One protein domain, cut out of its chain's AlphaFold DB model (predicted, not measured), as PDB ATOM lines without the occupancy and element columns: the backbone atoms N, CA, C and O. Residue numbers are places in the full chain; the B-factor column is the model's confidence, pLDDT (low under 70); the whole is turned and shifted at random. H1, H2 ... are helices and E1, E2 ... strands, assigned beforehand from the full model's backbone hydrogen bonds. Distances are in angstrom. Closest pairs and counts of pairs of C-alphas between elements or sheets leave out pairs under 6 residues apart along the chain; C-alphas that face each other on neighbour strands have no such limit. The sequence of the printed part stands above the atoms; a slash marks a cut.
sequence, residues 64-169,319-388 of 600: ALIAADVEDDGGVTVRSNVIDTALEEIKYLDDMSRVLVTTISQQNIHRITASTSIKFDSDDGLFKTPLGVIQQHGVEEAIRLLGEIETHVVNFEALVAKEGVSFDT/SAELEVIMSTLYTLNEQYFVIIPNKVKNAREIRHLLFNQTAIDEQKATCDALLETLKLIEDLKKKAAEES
ATOM      1  N   ALA A  64      21.839  50.759 -41.459       71.69
ATOM      2  CA  ALA A  64      23.214  50.283 -41.494       71.69
ATOM      3  C   ALA A  64      23.476  49.639 -42.866       71.69
ATOM      4  O   ALA A  64      22.610  48.919 -43.363       71.69
ATOM      5  N   LEU A  65      24.658  49.856 -43.450       70.31
ATOM      6  CA  LEU A  65      25.104  49.182 -44.684       70.31
ATOM      7  C   LEU A  65      25.541  47.737 -44.378       70.31
ATOM      8  O   LEU A  65      26.699  47.349 -44.526       70.31
ATOM      9  N   ILE A  66      24.604  46.973 -43.833       65.75
ATOM     10  CA  ILE A  66      24.762  45.607 -43.347       65.75
ATOM     11  C   ILE A  66      23.613  44.815 -43.973       65.75
ATOM     12  O   ILE A  66      22.459  45.249 -43.909       65.75
ATOM     13  N   ALA A  67      23.907  43.662 -44.574       56.41
ATOM     14  CA  ALA A  67      22.856  42.771 -45.049       56.41
ATOM     15  C   ALA A  67      22.091  42.210 -43.841       56.41
ATOM     16  O   ALA A  67      22.709  41.843 -42.835       56.41
ATOM     17  N   ALA A  68      20.760  42.106 -43.939       46.41
ATOM     18  CA  ALA A  68      20.040  41.165 -43.081       46.41
ATOM     19  C   ALA A  68      20.672  39.775 -43.267       46.41
ATOM     20  O   ALA A  68      21.222  39.519 -44.341       46.41
ATOM     21  N   ASP A  69      20.661  38.940 -42.217       46.50
ATOM     22  CA  ASP A  69      21.152  37.556 -42.287       46.50
ATOM     23  C   ASP A  69      20.777  36.961 -43.640       46.50
ATOM     24  O   ASP A  69      19.630  37.116 -44.056       46.50
ATOM     25  N   VAL A  70      21.767  36.398 -44.338       42.69
ATOM     26  CA  VAL A  70      21.609  35.845 -45.684       42.69
ATOM     27  C   VAL A  70      20.429  34.880 -45.633       42.69
ATOM     28  O   VAL A  70      20.565  33.761 -45.142       42.69
ATOM     29  N   GLU A  71      19.254  35.330 -46.078       37.19
ATOM     30  CA  GLU A  71      18.235  34.404 -46.530       37.19
ATOM     31  C   GLU A  71      18.902  33.606 -47.639       37.19
ATOM     32  O   GLU A  71      19.616  34.168 -48.473       37.19
ATOM     33  N   ASP A  72      18.739  32.293 -47.547       38.72
ATOM     34  CA  ASP A  72      19.218  31.276 -48.468       38.72
ATOM     35  C   ASP A  72      18.727  31.611 -49.890       38.72
ATOM     36  O   ASP A  72      17.707  31.104 -50.355       38.72
ATOM     37  N   ASP A  73      19.406  32.543 -50.566       32.00
ATOM     38  CA  ASP A  73      19.148  32.985 -51.939       32.00
ATOM     39  C   ASP A  73      19.622  31.901 -52.900       32.00
ATOM     40  O   ASP A  73      20.529  32.136 -53.688       32.00
ATOM     41  N   GLY A  74      19.105  30.672 -52.752       37.41
ATOM     42  CA  GLY A  74      19.243  29.544 -53.683       37.41
ATOM     43  C   GLY A  74      20.646  29.303 -54.257       37.41
ATOM     44  O   GLY A  74      20.792  28.677 -55.306       37.41
ATOM     45  N   GLY A  75      21.671  29.828 -53.599       39.62
ATOM     46  CA  GLY A  75      22.936  30.215 -54.188       39.62
ATOM     47  C   GLY A  75      24.002  29.511 -53.399       39.62
ATOM     48  O   GLY A  75      23.956  29.503 -52.172       39.62
ATOM     49  N   VAL A  76      24.904  28.843 -54.117       38.31
ATOM     50  CA  VAL A  76      25.853  27.857 -53.594       38.31
ATOM     51  C   VAL A  76      26.350  28.237 -52.194       38.31
ATOM     52  O   VAL A  76      27.232  29.080 -52.042       38.31
ATOM     53  N   THR A  77      25.773  27.605 -51.163       40.94
ATOM     54  CA  THR A  77      26.280  27.665 -49.786       40.94
ATOM     55  C   THR A  77      27.735  27.225 -49.818       40.94
ATOM     56  O   THR A  77      28.031  26.037 -49.986       40.94
ATOM     57  N   VAL A  78      28.659  28.175 -49.696       45.47
ATOM     58  CA  VAL A  78      30.065  27.853 -49.470       45.47
ATOM     59  C   VAL A  78      30.130  27.255 -48.071       45.47
ATOM     60  O   VAL A  78      29.991  27.958 -47.080       45.47
ATOM     61  N   ARG A  79      30.252  25.925 -48.008       46.91
ATOM     62  CA  ARG A  79      30.256  25.145 -46.760       46.91
ATOM     63  C   ARG A  79      31.542  25.303 -45.938       46.91
ATOM     64  O   ARG A  79      31.603  24.754 -44.848       46.91
ATOM     65  N   SER A  80      32.560  25.988 -46.459       57.28
ATOM     66  CA  SER A  80      33.860  26.167 -45.808       57.28
ATOM     67  C   SER A  80      34.198  27.650 -45.687       57.28
ATOM     68  O   SER A  80      34.294  28.368 -46.683       57.28
ATOM     69  N   ASN A  81      34.413  28.129 -44.462       72.06
ATOM     70  CA  ASN A  81      34.894  29.492 -44.260       72.06
ATOM     71  C   ASN A  81      36.302  29.672 -44.891       72.06
ATOM     72  O   ASN A  81      36.990  28.705 -45.238       72.06
ATOM     73  N   VAL A  82      36.753  30.921 -45.068       74.06
ATOM     74  CA  VAL A  82      38.067  31.237 -45.683       74.06
ATOM     75  C   VAL A  82      39.220  30.535 -44.972       74.06
ATOM     76  O   VAL A  82      40.208  30.162 -45.600       74.06
ATOM     77  N   ILE A  83      39.107  30.381 -43.655       78.44
ATOM     78  CA  ILE A  83      40.154  29.822 -42.809       78.44
ATOM     79  C   ILE A  83      40.239  28.319 -43.007       78.44
ATOM     80  O   ILE A  83      41.335  27.822 -43.232       78.44
ATOM     81  N   ASP A  84      39.112  27.619 -42.992       81.81
ATOM     82  CA  ASP A  84      39.028  26.192 -43.281       81.81
ATOM     83  C   ASP A  84      39.543  25.925 -44.690       81.81
ATOM     84  O   ASP A  84      40.400  25.067 -44.882       81.81
ATOM     85  N   THR A  85      39.147  26.761 -45.651       82.94
ATOM     86  CA  THR A  85      39.663  26.686 -47.022       82.94
ATOM     87  C   THR A  85      41.185  26.861 -47.057       82.94
ATOM     88  O   THR A  85      41.882  26.078 -47.700       82.94
ATOM     89  N   ALA A  86      41.741  27.834 -46.328       84.62
ATOM     90  CA  ALA A  86      43.190  28.001 -46.221       84.62
ATOM     91  C   ALA A  86      43.865  26.789 -45.560       84.62
ATOM     92  O   ALA A  86      44.909  26.337 -46.026       84.62
ATOM     93  N   LEU A  87      43.271  26.250 -44.495       86.88
ATOM     94  CA  LEU A  87      43.775  25.087 -43.764       86.88
ATOM     95  C   LEU A  87      43.716  23.793 -44.586       86.88
ATOM     96  O   LEU A  87      44.519  22.889 -44.354       86.88
ATOM     97  N   GLU A  88      42.791  23.693 -45.535       88.75
ATOM     98  CA  GLU A  88      42.640  22.547 -46.431       88.75
ATOM     99  C   GLU A  88      43.513  22.656 -47.688       88.75
ATOM    100  O   GLU A  88      44.104  21.666 -48.134       88.75
ATOM    101  N   GLU A  89      43.602  23.844 -48.287       90.25
ATOM    102  CA  GLU A  89      44.268  24.034 -49.577       90.25
ATOM    103  C   GLU A  89      45.788  24.205 -49.460       90.25
ATOM    104  O   GLU A  89      46.512  23.713 -50.344       90.25
ATOM    105  N   ILE A  90      46.263  24.862 -48.389       92.06
ATOM    106  CA  ILE A  90      47.690  25.105 -48.150       92.06
ATOM    107  C   ILE A  90      48.400  23.778 -47.898       92.06
ATOM    108  O   ILE A  90      48.028  22.968 -47.050       92.06
ATOM    109  N   LYS A  91      49.501  23.569 -48.615       94.88
ATOM    110  CA  LYS A  91      50.343  22.391 -48.448       94.88
ATOM    111  C   LYS A  91      51.382  22.625 -47.355       94.88
ATOM    112  O   LYS A  91      52.352  23.361 -47.549       94.88
ATOM    113  N   TYR A  92      51.217  21.924 -46.241       94.50
ATOM    114  CA  TYR A  92      52.172  21.905 -45.133       94.50
ATOM    115  C   TYR A  92      53.232  20.827 -45.340       94.50
ATOM    116  O   TYR A  92      52.904  19.678 -45.638       94.50
ATOM    117  N   LEU A  93      54.507  21.185 -45.179       93.12
ATOM    118  CA  LEU A  93      55.615  20.224 -45.241       93.12
ATOM    119  C   LEU A  93      56.070  19.723 -43.860       93.12
ATOM    120  O   LEU A  93      56.916  18.833 -43.795       93.12
ATOM    121  N   ASP A  94      55.509  20.275 -42.783       93.56
ATOM    122  CA  ASP A  94      55.774  19.913 -41.390       93.56
ATOM    123  C   ASP A  94      54.678  20.466 -40.456       93.56
ATOM    124  O   ASP A  94      53.918  21.367 -40.829       93.56
ATOM    125  N   ASP A  95      54.617  19.940 -39.229       93.31
ATOM    126  CA  ASP A  95      53.603  20.313 -38.233       93.31
ATOM    127  C   ASP A  95      53.717  21.776 -37.789       93.31
ATOM    128  O   ASP A  95      52.701  22.444 -37.595       93.31
ATOM    129  N   MET A  96      54.940  22.310 -37.691       93.00
ATOM    130  CA  MET A  96      55.174  23.712 -37.317       93.00
ATOM    131  C   MET A  96      54.556  24.674 -38.336       93.00
ATOM    132  O   MET A  96      53.967  25.683 -37.959       93.00
ATOM    133  N   SER A  97      54.619  24.338 -39.623       93.31
ATOM    134  CA  SER A  97      53.989  25.108 -40.699       93.31
ATOM    135  C   SER A  97      52.464  25.118 -40.586       93.31
ATOM    136  O   SER A  97      51.831  26.138 -40.865       93.31
ATOM    137  N   ARG A  98      51.859  24.009 -40.142       92.25
ATOM    138  CA  ARG A  98      50.412  23.941 -39.886       92.25
ATOM    139  C   ARG A  98      50.022  24.756 -38.655       92.25
ATOM    140  O   ARG A  98      49.033  25.489 -38.701       92.25
ATOM    141  N   VAL A  99      50.810  24.670 -37.580       93.06
ATOM    142  CA  VAL A  99      50.620  25.470 -36.358       93.06
ATOM    143  C   VAL A  99      50.700  26.962 -36.670       93.06
ATOM    144  O   VAL A  99      49.837  27.713 -36.221       93.06
ATOM    145  N   LEU A 100      51.669  27.386 -37.487       92.31
ATOM    146  CA  LEU A 100      51.805  28.772 -37.931       92.31
ATOM    147  C   LEU A 100      50.529  29.283 -38.601       92.31
ATOM    148  O   LEU A 100      49.966  30.280 -38.159       92.31
ATOM    149  N   VAL A 101      50.070  28.613 -39.662       90.31
ATOM    150  CA  VAL A 101      48.908  29.087 -40.430       90.31
ATOM    151  C   VAL A 101      47.646  29.063 -39.575       90.31
ATOM    152  O   VAL A 101      46.880  30.020 -39.606       90.31
ATOM    153  N   THR A 102      47.470  28.038 -38.737       89.12
ATOM    154  CA  THR A 102      46.355  27.984 -37.776       89.12
ATOM    155  C   THR A 102      46.386  29.177 -36.819       89.12
ATOM    156  O   THR A 102      45.369  29.840 -36.618       89.12
ATOM    157  N   THR A 103      47.564  29.492 -36.273       88.44
ATOM    158  CA  THR A 103      47.759  30.610 -35.339       88.44
ATOM    159  C   THR A 103      47.474  31.949 -36.014       88.44
ATOM    160  O   THR A 103      46.731  32.758 -35.464       88.44
ATOM    161  N   ILE A 104      48.008  32.173 -37.218       87.50
ATOM    162  CA  ILE A 104      47.782  33.403 -37.988       87.50
ATOM    163  C   ILE A 104      46.297  33.563 -38.309       87.50
ATOM    164  O   ILE A 104      45.750  34.638 -38.084       87.50
ATOM    165  N   SER A 105      45.620  32.510 -38.768       83.75
ATOM    166  CA  SER A 105      44.188  32.570 -39.078       83.75
ATOM    167  C   SER A 105      43.334  32.909 -37.851       83.75
ATOM    168  O   SER A 105      42.453  33.763 -37.932       83.75
ATOM    169  N   GLN A 106      43.624  32.311 -36.692       80.38
ATOM    170  CA  GLN A 106      42.921  32.617 -35.438       80.38
ATOM    171  C   GLN A 106      43.198  34.045 -34.950       80.38
ATOM    172  O   GLN A 106      42.281  34.764 -34.545       80.38
ATOM    173  N   GLN A 107      44.460  34.474 -34.998       80.38
ATOM    174  CA  GLN A 107      44.854  35.822 -34.597       80.38
ATOM    175  C   GLN A 107      44.284  36.885 -35.546       80.38
ATOM    176  O   GLN A 107      43.956  37.976 -35.084       80.38
ATOM    177  N   ASN A 108      44.103  36.567 -36.832       77.06
ATOM    178  CA  ASN A 108      43.497  37.458 -37.817       77.06
ATOM    179  C   ASN A 108      42.044  37.782 -37.434       77.06
ATOM    180  O   ASN A 108      41.702  38.953 -37.258       77.06
ATOM    181  N   ILE A 109      41.229  36.752 -37.152       74.44
ATOM    182  CA  ILE A 109      39.864  36.938 -36.630       74.44
ATOM    183  C   ILE A 109      39.884  37.809 -35.378       74.44
ATOM    184  O   ILE A 109      39.135  38.783 -35.277       74.44
ATOM    185  N   HIS A 110      40.730  37.457 -34.405       73.00
ATOM    186  CA  HIS A 110      40.789  38.182 -33.143       73.00
ATOM    187  C   HIS A 110      41.127  39.660 -33.366       73.00
ATOM    188  O   HIS A 110      40.527  40.520 -32.734       73.00
ATOM    189  N   ARG A 111      42.047  39.989 -34.280       71.81
ATOM    190  CA  ARG A 111      42.426  41.382 -34.565       71.81
ATOM    191  C   ARG A 111      41.294  42.182 -35.201       71.81
ATOM    192  O   ARG A 111      41.032  43.286 -34.734       71.81
ATOM    193  N   ILE A 112      40.575  41.614 -36.168       69.19
ATOM    194  CA  ILE A 112      39.423  42.286 -36.796       69.19
ATOM    195  C   ILE A 112      38.279  42.490 -35.783       69.19
ATOM    196  O   ILE A 112      37.587  43.509 -35.806       69.19
ATOM    197  N   THR A 113      38.085  41.539 -34.866       70.88
ATOM    198  CA  THR A 113      36.952  41.530 -33.923       70.88
ATOM    199  C   THR A 113      37.233  42.214 -32.577       70.88
ATOM    200  O   THR A 113      36.292  42.582 -31.879       70.88
ATOM    201  N   ALA A 114      38.495  42.426 -32.182       66.50
ATOM    202  CA  ALA A 114      38.845  42.920 -30.843       66.50
ATOM    203  C   ALA A 114      38.503  44.400 -30.600       66.50
ATOM    204  O   ALA A 114      38.128  44.767 -29.484       66.50
ATOM    205  N   SER A 115      38.656  45.258 -31.611       57.44
ATOM    206  CA  SER A 115      38.422  46.709 -31.504       57.44
ATOM    207  C   SER A 115      37.061  47.146 -32.049       57.44
ATOM    208  O   SER A 115      36.644  48.291 -31.853       57.44
ATOM    209  N   THR A 116      36.343  46.238 -32.707       64.25
ATOM    210  CA  THR A 116      35.093  46.528 -33.404       64.25
ATOM    211  C   THR A 116      33.916  45.836 -32.718       64.25
ATOM    212  O   THR A 116      34.075  44.978 -31.852       64.25
ATOM    213  N   SER A 117      32.687  46.205 -33.081       59.50
ATOM    214  CA  SER A 117      31.518  45.406 -32.688       59.50
ATOM    215  C   SER A 117      31.329  44.171 -33.576       59.50
ATOM    216  O   SER A 117      30.317  43.489 -33.451       59.50
ATOM    217  N   ILE A 118      32.272  43.882 -34.472       69.75
ATOM    218  CA  ILE A 118      32.196  42.823 -35.471       69.75
ATOM    219  C   ILE A 118      32.602  41.501 -34.815       69.75
ATOM    220  O   ILE A 118      33.537  41.425 -34.026       69.75
ATOM    221  N   LYS A 119      31.876  40.446 -35.147       70.50
ATOM    222  CA  LYS A 119      32.121  39.048 -34.813       70.50
ATOM    223  C   LYS A 119      32.379  38.288 -36.108       70.50
ATOM    224  O   LYS A 119      31.848  38.637 -37.154       70.50
ATOM    225  N   PHE A 120      33.190  37.249 -36.039       70.31
ATOM    226  CA  PHE A 120      33.331  36.299 -37.134       70.31
ATOM    227  C   PHE A 120      32.448  35.096 -36.830       70.31
ATOM    228  O   PHE A 120      32.491  34.581 -35.709       70.31
ATOM    229  N   ASP A 121      31.636  34.689 -37.794       68.31
ATOM    230  CA  ASP A 121      30.854  33.465 -37.707       68.31
ATOM    231  C   ASP A 121      31.631  32.336 -38.391       68.31
ATOM    232  O   ASP A 121      31.999  32.433 -39.561       68.31
ATOM    233  N   SER A 122      31.949  31.290 -37.628       66.12
ATOM    234  CA  SER A 122      32.721  30.152 -38.125       66.12
ATOM    235  C   SER A 122      31.948  29.302 -39.125       66.12
ATOM    236  O   SER A 122      32.581  28.627 -39.934       66.12
ATOM    237  N   ASP A 123      30.617  29.330 -39.082       63.31
ATOM    238  CA  ASP A 123      29.780  28.396 -39.831       63.31
ATOM    239  C   ASP A 123      29.606  28.847 -41.285       63.31
ATOM    240  O   ASP A 123      29.636  28.022 -42.196       63.31
ATOM    241  N   ASP A 124      29.489  30.157 -41.522       61.06
ATOM    242  CA  ASP A 124      29.405  30.735 -42.873       61.06
ATOM    243  C   ASP A 124      30.633  31.567 -43.280       61.06
ATOM    244  O   ASP A 124      30.740  32.012 -44.426       61.06
ATOM    245  N   GLY A 125      31.589  31.758 -42.367       64.62
ATOM    246  CA  GLY A 125      32.822  32.499 -42.615       64.62
ATOM    247  C   GLY A 125      32.633  34.000 -42.794       64.62
ATOM    248  O   GLY A 125      33.516  34.656 -43.352       64.62
ATOM    249  N   LEU A 126      31.491  34.548 -42.376       68.25
ATOM    250  CA  LEU A 126      31.155  35.952 -42.575       68.25
ATOM    251  C   LEU A 126      31.512  36.793 -41.347       68.25
ATOM    252  O   LEU A 126      31.319  36.407 -40.192       68.25
ATOM    253  N   PHE A 127      31.986  38.011 -41.607       70.50
ATOM    254  CA  PHE A 127      32.090  39.038 -40.580       70.50
ATOM    255  C   PHE A 127      30.713  39.645 -40.339       70.50
ATOM    256  O   PHE A 127      30.159  40.367 -41.173       70.50
ATOM    257  N   LYS A 128      30.162  39.335 -39.174       67.88
ATOM    258  CA  LYS A 128      28.853  39.765 -38.719       67.88
ATOM    259  C   LYS A 128      29.018  40.734 -37.575       67.88
ATOM    260  O   LYS A 128      29.629  40.424 -36.564       67.88
ATOM    261  N   THR A 129      28.379  41.885 -37.631       64.75
ATOM    262  CA  THR A 129      28.036  42.535 -36.357       64.75
ATOM    263  C   THR A 129      27.026  41.635 -35.623       64.75
ATOM    264  O   THR A 129      26.447  40.745 -36.246       64.75
ATOM    265  N   PRO A 130      26.712  41.840 -34.331       49.91
ATOM    266  CA  PRO A 130      25.621  41.144 -33.645       49.91
ATOM    267  C   PRO A 130      24.240  41.205 -34.342       49.91
ATOM    268  O   PRO A 130      23.247  40.811 -33.736       49.91
ATOM    269  N   LEU A 131      24.147  41.827 -35.514       51.34
ATOM    270  CA  LEU A 131      22.956  42.349 -36.151       51.34
ATOM    271  C   LEU A 131      22.962  42.205 -37.689       51.34
ATOM    272  O   LEU A 131      22.047  42.730 -38.320       51.34
ATOM    273  N   GLY A 132      23.966  41.540 -38.279       60.56
ATOM    274  CA  GLY A 132      23.996  41.199 -39.708       60.56
ATOM    275  C   GLY A 132      25.399  41.193 -40.325       60.56
ATOM    276  O   GLY A 132      26.372  41.628 -39.692       60.56
ATOM    277  N   VAL A 133      25.486  40.717 -41.570       68.25
ATOM    278  CA  VAL A 133      26.730  40.550 -42.344       68.25
ATOM    279  C   VAL A 133      27.195  41.884 -42.925       68.25
ATOM    280  O   VAL A 133      26.422  42.598 -43.568       68.25
ATOM    281  N   ILE A 134      28.470  42.215 -42.741       75.56
ATOM    282  CA  ILE A 134      29.048  43.432 -43.317       75.56
ATOM    283  C   ILE A 134      29.242  43.261 -44.820       75.56
ATOM    284  O   ILE A 134      29.792  42.261 -45.279       75.56
ATOM    285  N   GLN A 135      28.801  44.257 -45.584       76.81
ATOM    286  CA  GLN A 135      28.877  44.245 -47.039       76.81
ATOM    287  C   GLN A 135      30.125  44.974 -47.539       76.81
ATOM    288  O   GLN A 135      30.506  46.012 -47.001       76.81
ATOM    289  N   GLN A 136      30.712  44.467 -48.625       80.44
ATOM    290  CA  GLN A 136      31.897  45.051 -49.260       80.44
ATOM    291  C   GLN A 136      31.726  46.540 -49.588       80.44
ATOM    292  O   GLN A 136      32.573  47.342 -49.203       80.44
ATOM    293  N   HIS A 137      30.617  46.922 -50.227       81.81
ATOM    294  CA  HIS A 137      30.377  48.320 -50.602       81.81
ATOM    295  C   HIS A 137      30.300  49.255 -49.383       81.81
ATOM    296  O   HIS A 137      30.687  50.417 -49.466       81.81
ATOM    297  N   GLY A 138      29.822  48.754 -48.235       83.50
ATOM    298  CA  GLY A 138      29.800  49.517 -46.990       83.50
ATOM    299  C   GLY A 138      31.217  49.816 -46.509       83.50
ATOM    300  O   GLY A 138      31.525  50.946 -46.143       83.50
ATOM    301  N   VAL A 139      32.113  48.833 -46.583       84.31
ATOM    302  CA  VAL A 139      33.523  49.021 -46.209       84.31
ATOM    303  C   VAL A 139      34.250  49.947 -47.191       84.31
ATOM    304  O   VAL A 139      35.032  50.792 -46.762       84.31
ATOM    305  N   GLU A 140      33.964  49.852 -48.491       84.25
ATOM    306  CA  GLU A 140      34.510  50.761 -49.512       84.25
ATOM    307  C   GLU A 140      34.103  52.220 -49.260       84.25
ATOM    308  O   GLU A 140      34.953  53.115 -49.291       84.25
ATOM    309  N   GLU A 141      32.834  52.465 -48.926       85.94
ATOM    310  CA  GLU A 141      32.356  53.805 -48.568       85.94
ATOM    311  C   GLU A 141      32.985  54.307 -47.259       85.94
ATOM    312  O   GLU A 141      33.368  55.474 -47.155       85.94
ATOM    313  N   ALA A 142      33.180  53.427 -46.273       88.38
ATOM    314  CA  ALA A 142      33.881  53.774 -45.039       88.38
ATOM    315  C   ALA A 142      35.335  54.211 -45.299       88.38
ATOM    316  O   ALA A 142      35.799  55.187 -44.710       88.38
ATOM    317  N   ILE A 143      36.045  53.532 -46.203       86.81
ATOM    318  CA  ILE A 143      37.404  53.908 -46.628       86.81
ATOM    319  C   ILE A 143      37.401  55.264 -47.334       86.81
ATOM    320  O   ILE A 143      38.277  56.091 -47.071       86.81
ATOM    321  N   ARG A 144      36.414  55.519 -48.204       88.00
ATOM    322  CA  ARG A 144      36.256  56.817 -48.874       88.00
ATOM    323  C   ARG A 144      36.104  57.946 -47.850       88.00
ATOM    324  O   ARG A 144      36.814  58.946 -47.948       88.00
ATOM    325  N   LEU A 145      35.238  57.760 -46.851       90.50
ATOM    326  CA  LEU A 145      35.043  58.722 -45.762       90.50
ATOM    327  C   LEU A 145      36.315  58.934 -44.939       90.50
ATOM    328  O   LEU A 145      36.628  60.071 -44.603       90.50
ATOM    329  N   LEU A 146      37.082  57.881 -44.641       90.19
ATOM    330  CA  LEU A 146      38.354  58.011 -43.918       90.19
ATOM    331  C   LEU A 146      39.378  58.868 -44.674       90.19
ATOM    332  O   LEU A 146      40.117  59.623 -44.046       90.19
ATOM    333  N   GLY A 147      39.414  58.775 -46.004       85.81
ATOM    334  CA  GLY A 147      40.247  59.635 -46.850       85.81
ATOM    335  C   GLY A 147      39.843  61.111 -46.811       85.81
ATOM    336  O   GLY A 147      40.682  62.011 -46.725       85.81
ATOM    337  N   GLU A 148      38.536  61.364 -46.818       89.56
ATOM    338  CA  GLU A 148      37.975  62.710 -46.681       89.56
ATOM    339  C   GLU A 148      38.277  63.300 -45.291       89.56
ATOM    340  O   GLU A 148      38.774  64.422 -45.187       89.56
ATOM    341  N   ILE A 149      38.075  62.513 -44.227       92.31
ATOM    342  CA  ILE A 149      38.395  62.891 -42.842       92.31
ATOM    343  C   ILE A 149      39.874  63.253 -42.702       92.31
ATOM    344  O   ILE A 149      40.188  64.300 -42.144       92.31
ATOM    345  N   GLU A 150      40.780  62.427 -43.224       89.12
ATOM    346  CA  GLU A 150      42.225  62.669 -43.163       89.12
ATOM    347  C   GLU A 150      42.623  64.004 -43.788       89.12
ATOM    348  O   GLU A 150      43.358  64.779 -43.175       89.12
ATOM    349  N   THR A 151      42.073  64.314 -44.963       87.81
ATOM    350  CA  THR A 151      42.325  65.591 -45.643       87.81
ATOM    351  C   THR A 151      41.944  66.779 -44.751       87.81
ATOM    352  O   THR A 151      42.670  67.771 -44.675       87.81
ATOM    353  N   HIS A 152      40.826  66.676 -44.028       91.00
ATOM    354  CA  HIS A 152      40.395  67.708 -43.086       91.00
ATOM    355  C   HIS A 152      41.207  67.723 -41.784       91.00
ATOM    356  O   HIS A 152      41.443  68.807 -41.251       91.00
ATOM    357  N   VAL A 153      41.660  66.569 -41.286       90.38
ATOM    358  CA  VAL A 153      42.479  66.475 -40.065       90.38
ATOM    359  C   VAL A 153      43.845  67.130 -40.249       90.38
ATOM    360  O   VAL A 153      44.272  67.858 -39.358       90.38
ATOM    361  N   VAL A 154      44.488  66.982 -41.410       86.12
ATOM    362  CA  VAL A 154      45.760  67.673 -41.703       86.12
ATOM    363  C   VAL A 154      45.604  69.195 -41.591       86.12
ATOM    364  O   VAL A 154      46.416  69.868 -40.955       86.12
ATOM    365  N   ASN A 155      44.528  69.743 -42.162       87.75
ATOM    366  CA  ASN A 155      44.238  71.177 -42.087       87.75
ATOM    367  C   ASN A 155      43.857  71.612 -40.666       87.75
ATOM    368  O   ASN A 155      44.276  72.675 -40.209       87.75
ATOM    369  N   PHE A 156      43.087  70.781 -39.960       90.56
ATOM    370  CA  PHE A 156      42.718  71.000 -38.566       90.56
ATOM    371  C   PHE A 156      43.962  71.100 -37.679       90.56
ATOM    372  O   PHE A 156      44.152  72.123 -37.031       90.56
ATOM    373  N   GLU A 157      44.848  70.102 -37.689       87.50
ATOM    374  CA  GLU A 157      46.061  70.092 -36.859       87.50
ATOM    375  C   GLU A 157      46.961  71.308 -37.138       87.50
ATOM    376  O   GLU A 157      47.479  71.924 -36.202       87.50
ATOM    377  N   ALA A 158      47.090  71.711 -38.409       87.19
ATOM    378  CA  ALA A 158      47.853  72.897 -38.799       87.19
ATOM    379  C   ALA A 158      47.253  74.203 -38.243       87.19
ATOM    380  O   ALA A 158      47.989  75.053 -37.733       87.19
ATOM    381  N   LEU A 159      45.928  74.369 -38.311       88.06
ATOM    382  CA  LEU A 159      45.238  75.552 -37.784       88.06
ATOM    383  C   LEU A 159      45.239  75.590 -36.258       88.06
ATOM    384  O   LEU A 159      45.521  76.635 -35.680       88.06
ATOM    385  N   VAL A 160      45.016  74.451 -35.601       87.56
ATOM    386  CA  VAL A 160      45.103  74.326 -34.139       87.56
ATOM    387  C   VAL A 160      46.485  74.745 -33.640       87.56
ATOM    388  O   VAL A 160      46.591  75.539 -32.704       87.56
ATOM    389  N   ALA A 161      47.550  74.283 -34.303       86.50
ATOM    390  CA  ALA A 161      48.918  74.673 -33.972       86.50
ATOM    391  C   ALA A 161      49.180  76.172 -34.200       86.50
ATOM    392  O   ALA A 161      49.892  76.795 -33.413       86.50
ATOM    393  N   LYS A 162      48.602  76.756 -35.256       86.81
ATOM    394  CA  LYS A 162      48.733  78.183 -35.587       86.81
ATOM    395  C   LYS A 162      47.983  79.090 -34.607       86.81
ATOM    396  O   LYS A 162      48.491  80.153 -34.264       86.81
ATOM    397  N   GLU A 163      46.783  78.696 -34.190       87.06
ATOM    398  CA  GLU A 163      45.907  79.491 -33.318       87.06
ATOM    399  C   GLU A 163      46.202  79.284 -31.826       87.06
ATOM    400  O   GLU A 163      45.717  80.047 -30.995       87.06
ATOM    401  N   GLY A 164      46.998  78.271 -31.465       80.62
ATOM    402  CA  GLY A 164      47.325  77.969 -30.068       80.62
ATOM    403  C   GLY A 164      46.126  77.469 -29.257       80.62
ATOM    404  O   GLY A 164      46.161  77.493 -28.027       80.62
ATOM    405  N   VAL A 165      45.065  77.018 -29.931       80.19
ATOM    406  CA  VAL A 165      43.871  76.459 -29.290       80.19
ATOM    407  C   VAL A 165      44.200  75.050 -28.807       80.19
ATOM    408  O   VAL A 165      44.760  74.241 -29.543       80.19
ATOM    409  N   SER A 166      43.858  74.727 -27.563       74.94
ATOM    410  CA  SER A 166      44.007  73.371 -27.040       74.94
ATOM    411  C   SER A 166      42.662  72.658 -27.068       74.94
ATOM    412  O   SER A 166      41.672  73.151 -26.534       74.94
ATOM    413  N   PHE A 167      42.640  71.480 -27.683       73.00
ATOM    414  CA  PHE A 167      41.529  70.547 -27.589       73.00
ATOM    415  C   PHE A 167      41.952  69.359 -26.741       73.00
ATOM    416  O   PHE A 167      43.123  68.977 -26.734       73.00
ATOM    417  N   ASP A 168      40.980  68.745 -26.074       62.25
ATOM    418  CA  ASP A 168      41.178  67.523 -25.303       62.25
ATOM    419  C   ASP A 168      41.330  66.320 -26.261       62.25
ATOM    420  O   ASP A 168      40.450  65.468 -26.417       62.25
ATOM    421  N   THR A 169      42.434  66.319 -27.009       52.69
ATOM    422  CA  THR A 169      42.878  65.235 -27.882       52.69
ATOM    423  C   THR A 169      43.685  64.228 -27.059       52.69
ATOM    424  O   THR A 169      44.239  64.565 -26.007       52.69
ATOM    425  N   SER A 319      38.978  80.355 -34.656       86.94
ATOM    426  CA  SER A 319      38.629  81.104 -35.862       86.94
ATOM    427  C   SER A 319      37.376  80.523 -36.531       86.94
ATOM    428  O   SER A 319      37.046  79.347 -36.381       86.94
ATOM    429  N   ALA A 320      36.686  81.340 -37.334       89.44
ATOM    430  CA  ALA A 320      35.551  80.871 -38.129       89.44
ATOM    431  C   ALA A 320      35.945  79.727 -39.086       89.44
ATOM    432  O   ALA A 320      35.143  78.840 -39.358       89.44
ATOM    433  N   GLU A 321      37.190  79.726 -39.575       89.69
ATOM    434  CA  GLU A 321      37.731  78.655 -40.416       89.69
ATOM    435  C   GLU A 321      37.879  77.344 -39.628       89.69
ATOM    436  O   GLU A 321      37.437  76.288 -40.087       89.69
ATOM    437  N   LEU A 322      38.413  77.420 -38.404       88.00
ATOM    438  CA  LEU A 322      38.542  76.273 -37.509       88.00
ATOM    439  C   LEU A 322      37.168  75.716 -37.096       88.00
ATOM    440  O   LEU A 322      36.973  74.501 -37.117       88.00
ATOM    441  N   GLU A 323      36.188  76.578 -36.801       89.31
ATOM    442  CA  GLU A 323      34.805  76.163 -36.505       89.31
ATOM    443  C   GLU A 323      34.166  75.401 -37.681       89.31
ATOM    444  O   GLU A 323      33.511  74.372 -37.474       89.31
ATOM    445  N   VAL A 324      34.388  75.858 -38.920       92.81
ATOM    446  CA  VAL A 324      33.892  75.185 -40.132       92.81
ATOM    447  C   VAL A 324      34.529  73.806 -40.291       92.81
ATOM    448  O   VAL A 324      33.808  72.824 -40.483       92.81
ATOM    449  N   ILE A 325      35.854  73.697 -40.160       92.12
ATOM    450  CA  ILE A 325      36.558  72.409 -40.276       92.12
ATOM    451  C   ILE A 325      36.099  71.437 -39.188       92.12
ATOM    452  O   ILE A 325      35.826  70.273 -39.485       92.12
ATOM    453  N   MET A 326      35.942  71.908 -37.949       91.06
ATOM    454  CA  MET A 326      35.415  71.088 -36.859       91.06
ATOM    455  C   MET A 326      34.005  70.577 -37.162       91.06
ATOM    456  O   MET A 326      33.734  69.390 -36.984       91.06
ATOM    457  N   SER A 327      33.110  71.442 -37.645       92.25
ATOM    458  CA  SER A 327      31.747  71.047 -38.017       92.25
ATOM    459  C   SER A 327      31.739  69.987 -39.124       92.25
ATOM    460  O   SER A 327      30.968  69.021 -39.056       92.25
ATOM    461  N   THR A 328      32.609  70.130 -40.126       94.81
ATOM    462  CA  THR A 328      32.788  69.133 -41.190       94.81
ATOM    463  C   THR A 328      33.300  67.810 -40.623       94.81
ATOM    464  O   THR A 328      32.702  66.768 -40.886       94.81
ATOM    465  N   LEU A 329      34.328  67.833 -39.769       94.31
ATOM    466  CA  LEU A 329      34.877  66.630 -39.136       94.31
ATOM    467  C   LEU A 329      33.844  65.892 -38.279       94.31
ATOM    468  O   LEU A 329      33.749  64.667 -38.376       94.31
ATOM    469  N   TYR A 330      33.029  66.597 -37.489       94.38
ATOM    470  CA  TYR A 330      31.932  65.965 -36.744       94.38
ATOM    471  C   TYR A 330      30.930  65.285 -37.681       94.38
ATOM    472  O   TYR A 330      30.559  64.137 -37.448       94.38
ATOM    473  N   THR A 331      30.550  65.953 -38.773       94.56
ATOM    474  CA  THR A 331      29.612  65.404 -39.765       94.56
ATOM    475  C   THR A 331      30.169  64.143 -40.428       94.56
ATOM    476  O   THR A 331      29.457  63.147 -40.565       94.56
ATOM    477  N   LEU A 332      31.448  64.148 -40.807       95.31
ATOM    478  CA  LEU A 332      32.105  62.985 -41.405       95.31
ATOM    479  C   LEU A 332      32.238  61.826 -40.409       95.31
ATOM    480  O   LEU A 332      31.993  60.677 -40.772       95.31
ATOM    481  N   ASN A 333      32.538  62.112 -39.139       94.00
ATOM    482  CA  ASN A 333      32.539  61.105 -38.074       94.00
ATOM    483  C   ASN A 333      31.147  60.472 -37.889       94.00
ATOM    484  O   ASN A 333      31.035  59.251 -37.780       94.00
ATOM    485  N   GLU A 334      30.080  61.278 -37.900       92.62
ATOM    486  CA  GLU A 334      28.697  60.785 -37.830       92.62
ATOM    487  C   GLU A 334      28.327  59.889 -39.014       92.62
ATOM    488  O   GLU A 334      27.596  58.915 -38.837       92.62
ATOM    489  N   GLN A 335      28.833  60.182 -40.213       91.00
ATOM    490  CA  GLN A 335      28.654  59.316 -41.379       91.00
ATOM    491  C   GLN A 335      29.451  58.014 -41.234       91.00
ATOM    492  O   GLN A 335      28.893  56.934 -41.418       91.00
ATOM    493  N   TYR A 336      30.722  58.105 -40.841       91.25
ATOM    494  CA  TYR A 336      31.613  56.955 -40.723       91.25
ATOM    495  C   TYR A 336      31.115  55.930 -39.694       91.25
ATOM    496  O   TYR A 336      30.955  54.752 -40.018       91.25
ATOM    497  N   PHE A 337      30.793  56.364 -38.470       88.19
ATOM    498  CA  PHE A 337      30.388  55.450 -37.393       88.19
ATOM    499  C   PHE A 337      28.980  54.856 -37.567       88.19
ATOM    500  O   PHE A 337      28.616  53.918 -36.855       88.19
ATOM    501  N   VAL A 338      28.183  55.370 -38.510       86.31
ATOM    502  CA  VAL A 338      26.941  54.715 -38.955       86.31
ATOM    503  C   VAL A 338      27.247  53.489 -39.817       86.31
ATOM    504  O   VAL A 338      26.537  52.489 -39.714       86.31
ATOM    505  N   ILE A 339      28.296  53.563 -40.639       84.50
ATOM    506  CA  ILE A 339      28.709  52.492 -41.550       84.50
ATOM    507  C   ILE A 339      29.530  51.434 -40.808       84.50
ATOM    508  O   ILE A 339      29.215  50.248 -40.894       84.50
ATOM    509  N   ILE A 340      30.543  51.861 -40.046       83.44
ATOM    510  CA  ILE A 340      31.400  50.993 -39.229       83.44
ATOM    511  C   ILE A 340      31.092  51.256 -37.746       83.44
ATOM    512  O   ILE A 340      31.679  52.147 -37.122       83.44
ATOM    513  N   PRO A 341      30.132  50.519 -37.154       80.12
ATOM    514  CA  PRO A 341      29.672  50.777 -35.798       80.12
ATOM    515  C   PRO A 341      30.710  50.325 -34.762       80.12
ATOM    516  O   PRO A 341      30.770  49.157 -34.365       80.12
ATOM    517  N   ASN A 342      31.490  51.281 -34.263       80.31
ATOM    518  CA  ASN A 342      32.480  51.062 -33.211       80.31
ATOM    519  C   ASN A 342      31.958  51.435 -31.825       80.31
ATOM    520  O   ASN A 342      31.047  52.254 -31.645       80.31
ATOM    521  N   LYS A 343      32.577  50.846 -30.798       81.56
ATOM    522  CA  LYS A 343      32.285  51.195 -29.409       81.56
ATOM    523  C   LYS A 343      32.900  52.553 -29.066       81.56
ATOM    524  O   LYS A 343      34.056  52.648 -28.678       81.56
ATOM    525  N   VAL A 344      32.079  53.596 -29.131       84.88
ATOM    526  CA  VAL A 344      32.447  54.963 -28.729       84.88
ATOM    527  C   VAL A 344      31.868  55.268 -27.347       84.88
ATOM    528  O   VAL A 344      30.644  55.248 -27.152       84.88
ATOM    529  N   LYS A 345      32.754  55.538 -26.376       82.88
ATOM    530  CA  LYS A 345      32.377  55.845 -24.984       82.88
ATOM    531  C   LYS A 345      31.568  57.139 -24.907       82.88
ATOM    532  O   LYS A 345      30.434  57.107 -24.430       82.88
ATOM    533  N   ASN A 346      32.114  58.228 -25.444       85.38
ATOM    534  CA  ASN A 346      31.449  59.523 -25.529       85.38
ATOM    535  C   ASN A 346      31.621  60.109 -26.937       85.38
ATOM    536  O   ASN A 346      32.739  60.386 -27.350       85.38
ATOM    537  N   ALA A 347      30.518  60.290 -27.665       87.56
ATOM    538  CA  ALA A 347      30.534  60.813 -29.033       87.56
ATOM    539  C   ALA A 347      30.700  62.345 -29.103       87.56
ATOM    540  O   ALA A 347      30.804  62.886 -30.197       87.56
ATOM    541  N   ARG A 348      30.731  63.043 -27.956       87.06
ATOM    542  CA  ARG A 348      31.054  64.481 -27.873       87.06
ATOM    543  C   ARG A 348      32.550  64.755 -27.769       87.06
ATOM    544  O   ARG A 348      32.978  65.876 -27.999       87.06
ATOM    545  N   GLU A 349      33.323  63.764 -27.341       84.31
ATOM    546  CA  GLU A 349      34.726  63.960 -26.998       84.31
ATOM    547  C   GLU A 349      35.623  63.646 -28.193       84.31
ATOM    548  O   GLU A 349      35.645  62.518 -28.684       84.31
ATOM    549  N   ILE A 350      36.413  64.636 -28.614       86.19
ATOM    550  CA  ILE A 350      37.347  64.550 -29.748       86.19
ATOM    551  C   ILE A 350      38.303  63.354 -29.610       86.19
ATOM    552  O   ILE A 350      38.573  62.663 -30.589       86.19
ATOM    553  N   ARG A 351      38.748  63.034 -28.387       83.19
ATOM    554  CA  ARG A 351      39.582  61.854 -28.075       83.19
ATOM    555  C   ARG A 351      38.983  60.495 -28.439       83.19
ATOM    556  O   ARG A 351      39.701  59.498 -28.423       83.19
ATOM    557  N   HIS A 352      37.688  60.427 -28.723       85.94
ATOM    558  CA  HIS A 352      37.000  59.207 -29.138       85.94
ATOM    559  C   HIS A 352      36.557  59.232 -30.605       85.94
ATOM    560  O   HIS A 352      35.853  58.322 -31.043       85.94
ATOM    561  N   LEU A 353      36.954  60.269 -31.341       90.94
ATOM    562  CA  LEU A 353      36.596  60.514 -32.729       90.94
ATOM    563  C   LEU A 353      37.853  60.554 -33.612       90.94
ATOM    564  O   LEU A 353      38.991  60.561 -33.142       90.94
ATOM    565  N   LEU A 354      37.627  60.600 -34.920       92.25
ATOM    566  CA  LEU A 354      38.648  60.616 -35.963       92.25
ATOM    567  C   LEU A 354      39.124  62.050 -36.216       92.25
ATOM    568  O   LEU A 354      38.794  62.661 -37.227       92.25
ATOM    569  N   PHE A 355      39.842  62.598 -35.237       91.50
ATOM    570  CA  PHE A 355      40.394  63.963 -35.249       91.50
ATOM    571  C   PHE A 355      41.926  64.000 -35.197       91.50
ATOM    572  O   PHE A 355      42.514  65.065 -35.051       91.50
ATOM    573  N   ASN A 356      42.573  62.839 -35.257       86.06
ATOM    574  CA  ASN A 356      44.023  62.721 -35.288       86.06
ATOM    575  C   ASN A 356      44.419  61.571 -36.211       86.06
ATOM    576  O   ASN A 356      43.648  60.620 -36.394       86.06
ATOM    577  N   GLN A 357      45.635  61.650 -36.747       81.44
ATOM    578  CA  GLN A 357      46.141  60.674 -37.709       81.44
ATOM    579  C   GLN A 357      46.138  59.239 -37.157       81.44
ATOM    580  O   GLN A 357      45.735  58.314 -37.853       81.44
ATOM    581  N   THR A 358      46.496  59.047 -35.884       80.19
ATOM    582  CA  THR A 358      46.549  57.712 -35.263       80.19
ATOM    583  C   THR A 358      45.187  57.017 -35.272       80.19
ATOM    584  O   THR A 358      45.085  55.866 -35.689       80.19
ATOM    585  N   ALA A 359      44.123  57.721 -34.877       83.19
ATOM    586  CA  ALA A 359      42.770  57.172 -34.875       83.19
ATOM    587  C   ALA A 359      42.288  56.823 -36.295       83.19
ATOM    588  O   ALA A 359      41.596  55.823 -36.488       83.19
ATOM    589  N   ILE A 360      42.669  57.624 -37.295       84.56
ATOM    590  CA  ILE A 360      42.350  57.363 -38.704       84.56
ATOM    591  C   ILE A 360      43.090  56.119 -39.200       84.56
ATOM    592  O   ILE A 360      42.461  55.243 -39.794       84.56
ATOM    593  N   ASP A 361      44.390  56.005 -38.932       78.19
ATOM    594  CA  ASP A 361      45.225  54.884 -39.378       78.19
ATOM    595  C   ASP A 361      44.758  53.543 -38.789       78.19
ATOM    596  O   ASP A 361      44.786  52.507 -39.460       78.19
ATOM    597  N   GLU A 362      44.296  53.543 -37.536       77.06
ATOM    598  CA  GLU A 362      43.682  52.373 -36.899       77.06
ATOM    599  C   GLU A 362      42.402  51.932 -37.617       77.06
ATOM    600  O   GLU A 362      42.212  50.740 -37.896       77.06
ATOM    601  N   GLN A 363      41.532  52.889 -37.946       83.12
ATOM    602  CA  GLN A 363      40.291  52.609 -38.661       83.12
ATOM    603  C   GLN A 363      40.535  52.173 -40.105       83.12
ATOM    604  O   GLN A 363      39.911  51.211 -40.551       83.12
ATOM    605  N   LYS A 364      41.471  52.811 -40.817       82.69
ATOM    606  CA  LYS A 364      41.860  52.421 -42.179       82.69
ATOM    607  C   LYS A 364      42.330  50.981 -42.217       82.69
ATOM    608  O   LYS A 364      41.758  50.183 -42.947       82.69
ATOM    609  N   ALA A 365      43.258  50.614 -41.340       76.06
ATOM    610  CA  ALA A 365      43.753  49.247 -41.288       76.06
ATOM    611  C   ALA A 365      42.651  48.219 -40.997       76.06
ATOM    612  O   ALA A 365      42.665  47.128 -41.564       76.06
ATOM    613  N   THR A 366      41.703  48.556 -40.119       78.12
ATOM    614  CA  THR A 366      40.547  47.696 -39.824       78.12
ATOM    615  C   THR A 366      39.664  47.514 -41.062       78.12
ATOM    616  O   THR A 366      39.315  46.383 -41.402       78.12
ATOM    617  N   CYS A 367      39.332  48.605 -41.759       81.69
ATOM    618  CA  CYS A 367      38.548  48.561 -42.991       81.69
ATOM    619  C   CYS A 367      39.271  47.802 -44.113       81.69
ATOM    620  O   CYS A 367      38.644  46.989 -44.787       81.69
ATOM    621  N   ASP A 368      40.575  48.020 -44.288       79.94
ATOM    622  CA  ASP A 368      41.374  47.356 -45.320       79.94
ATOM    623  C   ASP A 368      41.394  45.839 -45.097       79.94
ATOM    624  O   ASP A 368      41.065  45.078 -46.004       79.94
ATOM    625  N   ALA A 369      41.655  45.393 -43.864       76.25
ATOM    626  CA  ALA A 369      41.650  43.972 -43.517       76.25
ATOM    627  C   ALA A 369      40.280  43.314 -43.714       76.25
ATOM    628  O   ALA A 369      40.171  42.192 -44.225       76.25
ATOM    629  N   LEU A 370      39.216  44.024 -43.327       79.06
ATOM    630  CA  LEU A 370      37.850  43.564 -43.525       79.06
ATOM    631  C   LEU A 370      37.535  43.426 -45.018       79.06
ATOM    632  O   LEU A 370      37.008  42.402 -45.445       79.06
ATOM    633  N   LEU A 371      37.903  44.421 -45.823       81.88
ATOM    634  CA  LEU A 371      37.637  44.431 -47.255       81.88
ATOM    635  C   LEU A 371      38.464  43.391 -48.015       81.88
ATOM    636  O   LEU A 371      37.933  42.714 -48.893       81.88
ATOM    637  N   GLU A 372      39.738  43.207 -47.671       78.88
ATOM    638  CA  GLU A 372      40.565  42.135 -48.233       78.88
ATOM    639  C   GLU A 372      39.959  40.756 -47.966       78.88
ATOM    640  O   GLU A 372      39.901  39.917 -48.874       78.88
ATOM    641  N   THR A 373      39.464  40.537 -46.747       77.06
ATOM    642  CA  THR A 373      38.852  39.258 -46.384       77.06
ATOM    643  C   THR A 373      37.506  39.060 -47.079       77.06
ATOM    644  O   THR A 373      37.260  37.980 -47.611       77.06
ATOM    645  N   LEU A 374      36.664  40.095 -47.169       78.44
ATOM    646  CA  LEU A 374      35.400  40.041 -47.919       78.44
ATOM    647  C   LEU A 374      35.628  39.739 -49.407       78.44
ATOM    648  O   LEU A 374      34.968  38.857 -49.953       78.44
ATOM    649  N   LYS A 375      36.616  40.380 -50.041       80.06
ATOM    650  CA  LYS A 375      36.997  40.092 -51.434       80.06
ATOM    651  C   LYS A 375      37.485  38.655 -51.611       80.06
ATOM    652  O   LYS A 375      37.271  38.048 -52.652       80.06
ATOM    653  N   LEU A 376      38.200  38.109 -50.629       78.38
ATOM    654  CA  LEU A 376      38.651  36.717 -50.667       78.38
ATOM    655  C   LEU A 376      37.473  35.736 -50.536       78.38
ATOM    656  O   LEU A 376      37.450  34.729 -51.238       78.38
ATOM    657  N   ILE A 377      36.479  36.050 -49.699       76.69
ATOM    658  CA  ILE A 377      35.221  35.288 -49.601       76.69
ATOM    659  C   ILE A 377      34.467  35.314 -50.934       76.69
ATOM    660  O   ILE A 377      33.982  34.277 -51.382       76.69
ATOM    661  N   GLU A 378      34.358  36.480 -51.569       78.12
ATOM    662  CA  GLU A 378      33.673  36.626 -52.856       78.12
ATOM    663  C   GLU A 378      34.355  35.806 -53.960       78.12
ATOM    664  O   GLU A 378      33.680  35.065 -54.676       78.12
ATOM    665  N   ASP A 379      35.687  35.849 -54.043       79.31
ATOM    666  CA  ASP A 379      36.449  35.038 -55.000       79.31
ATOM    667  C   ASP A 379      36.225  33.533 -54.783       79.31
ATOM    668  O   ASP A 379      36.066  32.781 -55.747       79.31
ATOM    669  N   LEU A 380      36.167  33.087 -53.522       77.44
ATOM    670  CA  LEU A 380      35.856  31.696 -53.178       77.44
ATOM    671  C   LEU A 380      34.438  31.305 -53.605       77.44
ATOM    672  O   LEU A 380      34.255  30.251 -54.217       77.44
ATOM    673  N   LYS A 381      33.446  32.163 -53.340       76.31
ATOM    674  CA  LYS A 381      32.055  31.960 -53.779       76.31
ATOM    675  C   LYS A 381      31.958  31.851 -55.295       76.31
ATOM    676  O   LYS A 381      31.313  30.936 -55.804       76.31
ATOM    677  N   LYS A 382      32.631  32.748 -56.016       80.69
ATOM    678  CA  LYS A 382      32.642  32.766 -57.479       80.69
ATOM    679  C   LYS A 382      33.244  31.485 -58.055       80.69
ATOM    680  O   LYS A 382      32.628  30.863 -58.916       80.69
ATOM    681  N   LYS A 383      34.396  31.043 -57.541       76.25
ATOM    682  CA  LYS A 383      35.023  29.781 -57.965       76.25
ATOM    683  C   LYS A 383      34.131  28.569 -57.691       76.25
ATOM    684  O   LYS A 383      33.976  27.723 -58.567       76.25
ATOM    685  N   ALA A 384      33.501  28.508 -56.517       74.06
ATOM    686  CA  ALA A 384      32.580  27.425 -56.171       74.06
ATOM    687  C   ALA A 384      31.361  27.372 -57.114       74.06
ATOM    688  O   ALA A 384      30.942  26.288 -57.527       74.06
ATOM    689  N   ALA A 385      30.820  28.532 -57.502       75.00
ATOM    690  CA  ALA A 385      29.740  28.620 -58.484       75.00
ATOM    691  C   ALA A 385      30.191  28.136 -59.875       75.00
ATOM    692  O   ALA A 385      29.541  27.268 -60.461       75.00
ATOM    693  N   GLU A 386      31.345  28.600 -60.363       77.12
ATOM    694  CA  GLU A 386      31.916  28.183 -61.656       77.12
ATOM    695  C   GLU A 386      32.231  26.676 -61.721       77.12
ATOM    696  O   GLU A 386      32.162  26.063 -62.788       77.12
ATOM    697  N   GLU A 387      32.586  26.055 -60.596       71.06
ATOM    698  CA  GLU A 387      32.773  24.605 -60.500       71.06
ATOM    699  C   GLU A 387      31.453  23.836 -60.539       71.06
ATOM    700  O   GLU A 387      31.393  22.767 -61.151       71.06
ATOM    701  N   SER A 388      30.390  24.382 -59.943       67.56
ATOM    702  CA  SER A 388      29.058  23.765 -59.946       67.56
ATOM    703  C   SER A 388      28.393  23.759 -61.330       67.56
ATOM    704  O   SER A 388      27.628  22.846 -61.642       67.56
TER     705      SER A 388
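AT A GLANCE: This is residues 64 to 169 and 319 to 388 of the 600 residues of a protein of Yarrowia lipolytica (UniProt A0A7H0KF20). Three long helices, H3, H4 and H5, make a long staggered body: H4 runs back beside H3, and H5 runs beside the first part of H3 and then on past it. The helical hairpin of H1 and H2 packs at a slant on H5, H2 with its residue 112 on residues 366 to 370 and H1 on residues 376 to 380, and a small strand hairpin, E1 and E2, comes just before H3. The printed part has 176 residues, with five named helices and two named strands in the order H1 H2 E1 E2 H3 H4 H5; its one sheet, E1 - E2, is antiparallel, and the class is mostly helix. The whole is loose, with a radius of gyration of the C-alphas of 19.8 A, and elongated, spanning 62 by 40 by 27 A.

HOW THE PARTS SIT: Residues 64 to 81 hold no named element. H1, residues 82 to 89, and H2, residues 95 to 114, form a helical hairpin and touch at a shallow tilt of 10 degrees, opposite ways; their closest C-alphas, of Ile 83 and Ser 105, are 6.1 A apart. E1, residues 127 to 129, and E2, residues 132 to 134, form an antiparallel hairpin with N 129 and O 132, 2.9 A apart, within hydrogen-bond range. Residues 66 to 67 pair antiparallel with residues 133 to 134 of E2. H3, residues 136 to 163, touches H4, residues 320 to 339, at a shallow tilt of 23 degrees, opposite ways, closest at the C-alphas of Ala 142 and Tyr 336, 5.8 A. H5, residues 357 to 388, is the hub. It touches H3 at a shallow tilt of 13 degrees, opposite ways, closest at the C-alphas of Val 139 and Cys 367, 6.0 A. H5 only just touches H1 and H2, with 3 pairs of C-alphas within 8 A each: the closest C-alphas are Val 82 and Ile 377, 6.3 A, and Ile 112 and Thr 366, 6.3 A. The tilts there are steep, 54 and 60 degrees. H4 and H5 are apart. Every O i to N i+4 pair is within hydrogen-bond range in H1, H2 and H5; in H3 23 of 24 are, in H4 14 of 16.

IN THESE COORDINATES: H1 begins at C-alpha 82, (38.067, 31.237, -45.683). From first to last C-alpha H2 measures 28.0 A, H3 40.5 A, H4 29.4 A and H5 46.4 A. H3 begins at C-alpha 136, (31.897, 45.051, -49.260), and H5 ends at C-alpha 388, (29.058, 23.765, -59.946).

THE WHOLE: The C-alphas farthest apart, of Gly 164 and Ser 388, are 64.5 A apart. Residues 170 to 318 are not printed, and C-alphas 169 and 319 are 18.3 A apart across the cut. The links H2 to E1 and H4 to H5 are long. The mean pLDDT of the printed part is 78.4; 36 residues are under 70, among them 66 to 80 and 128 to 133.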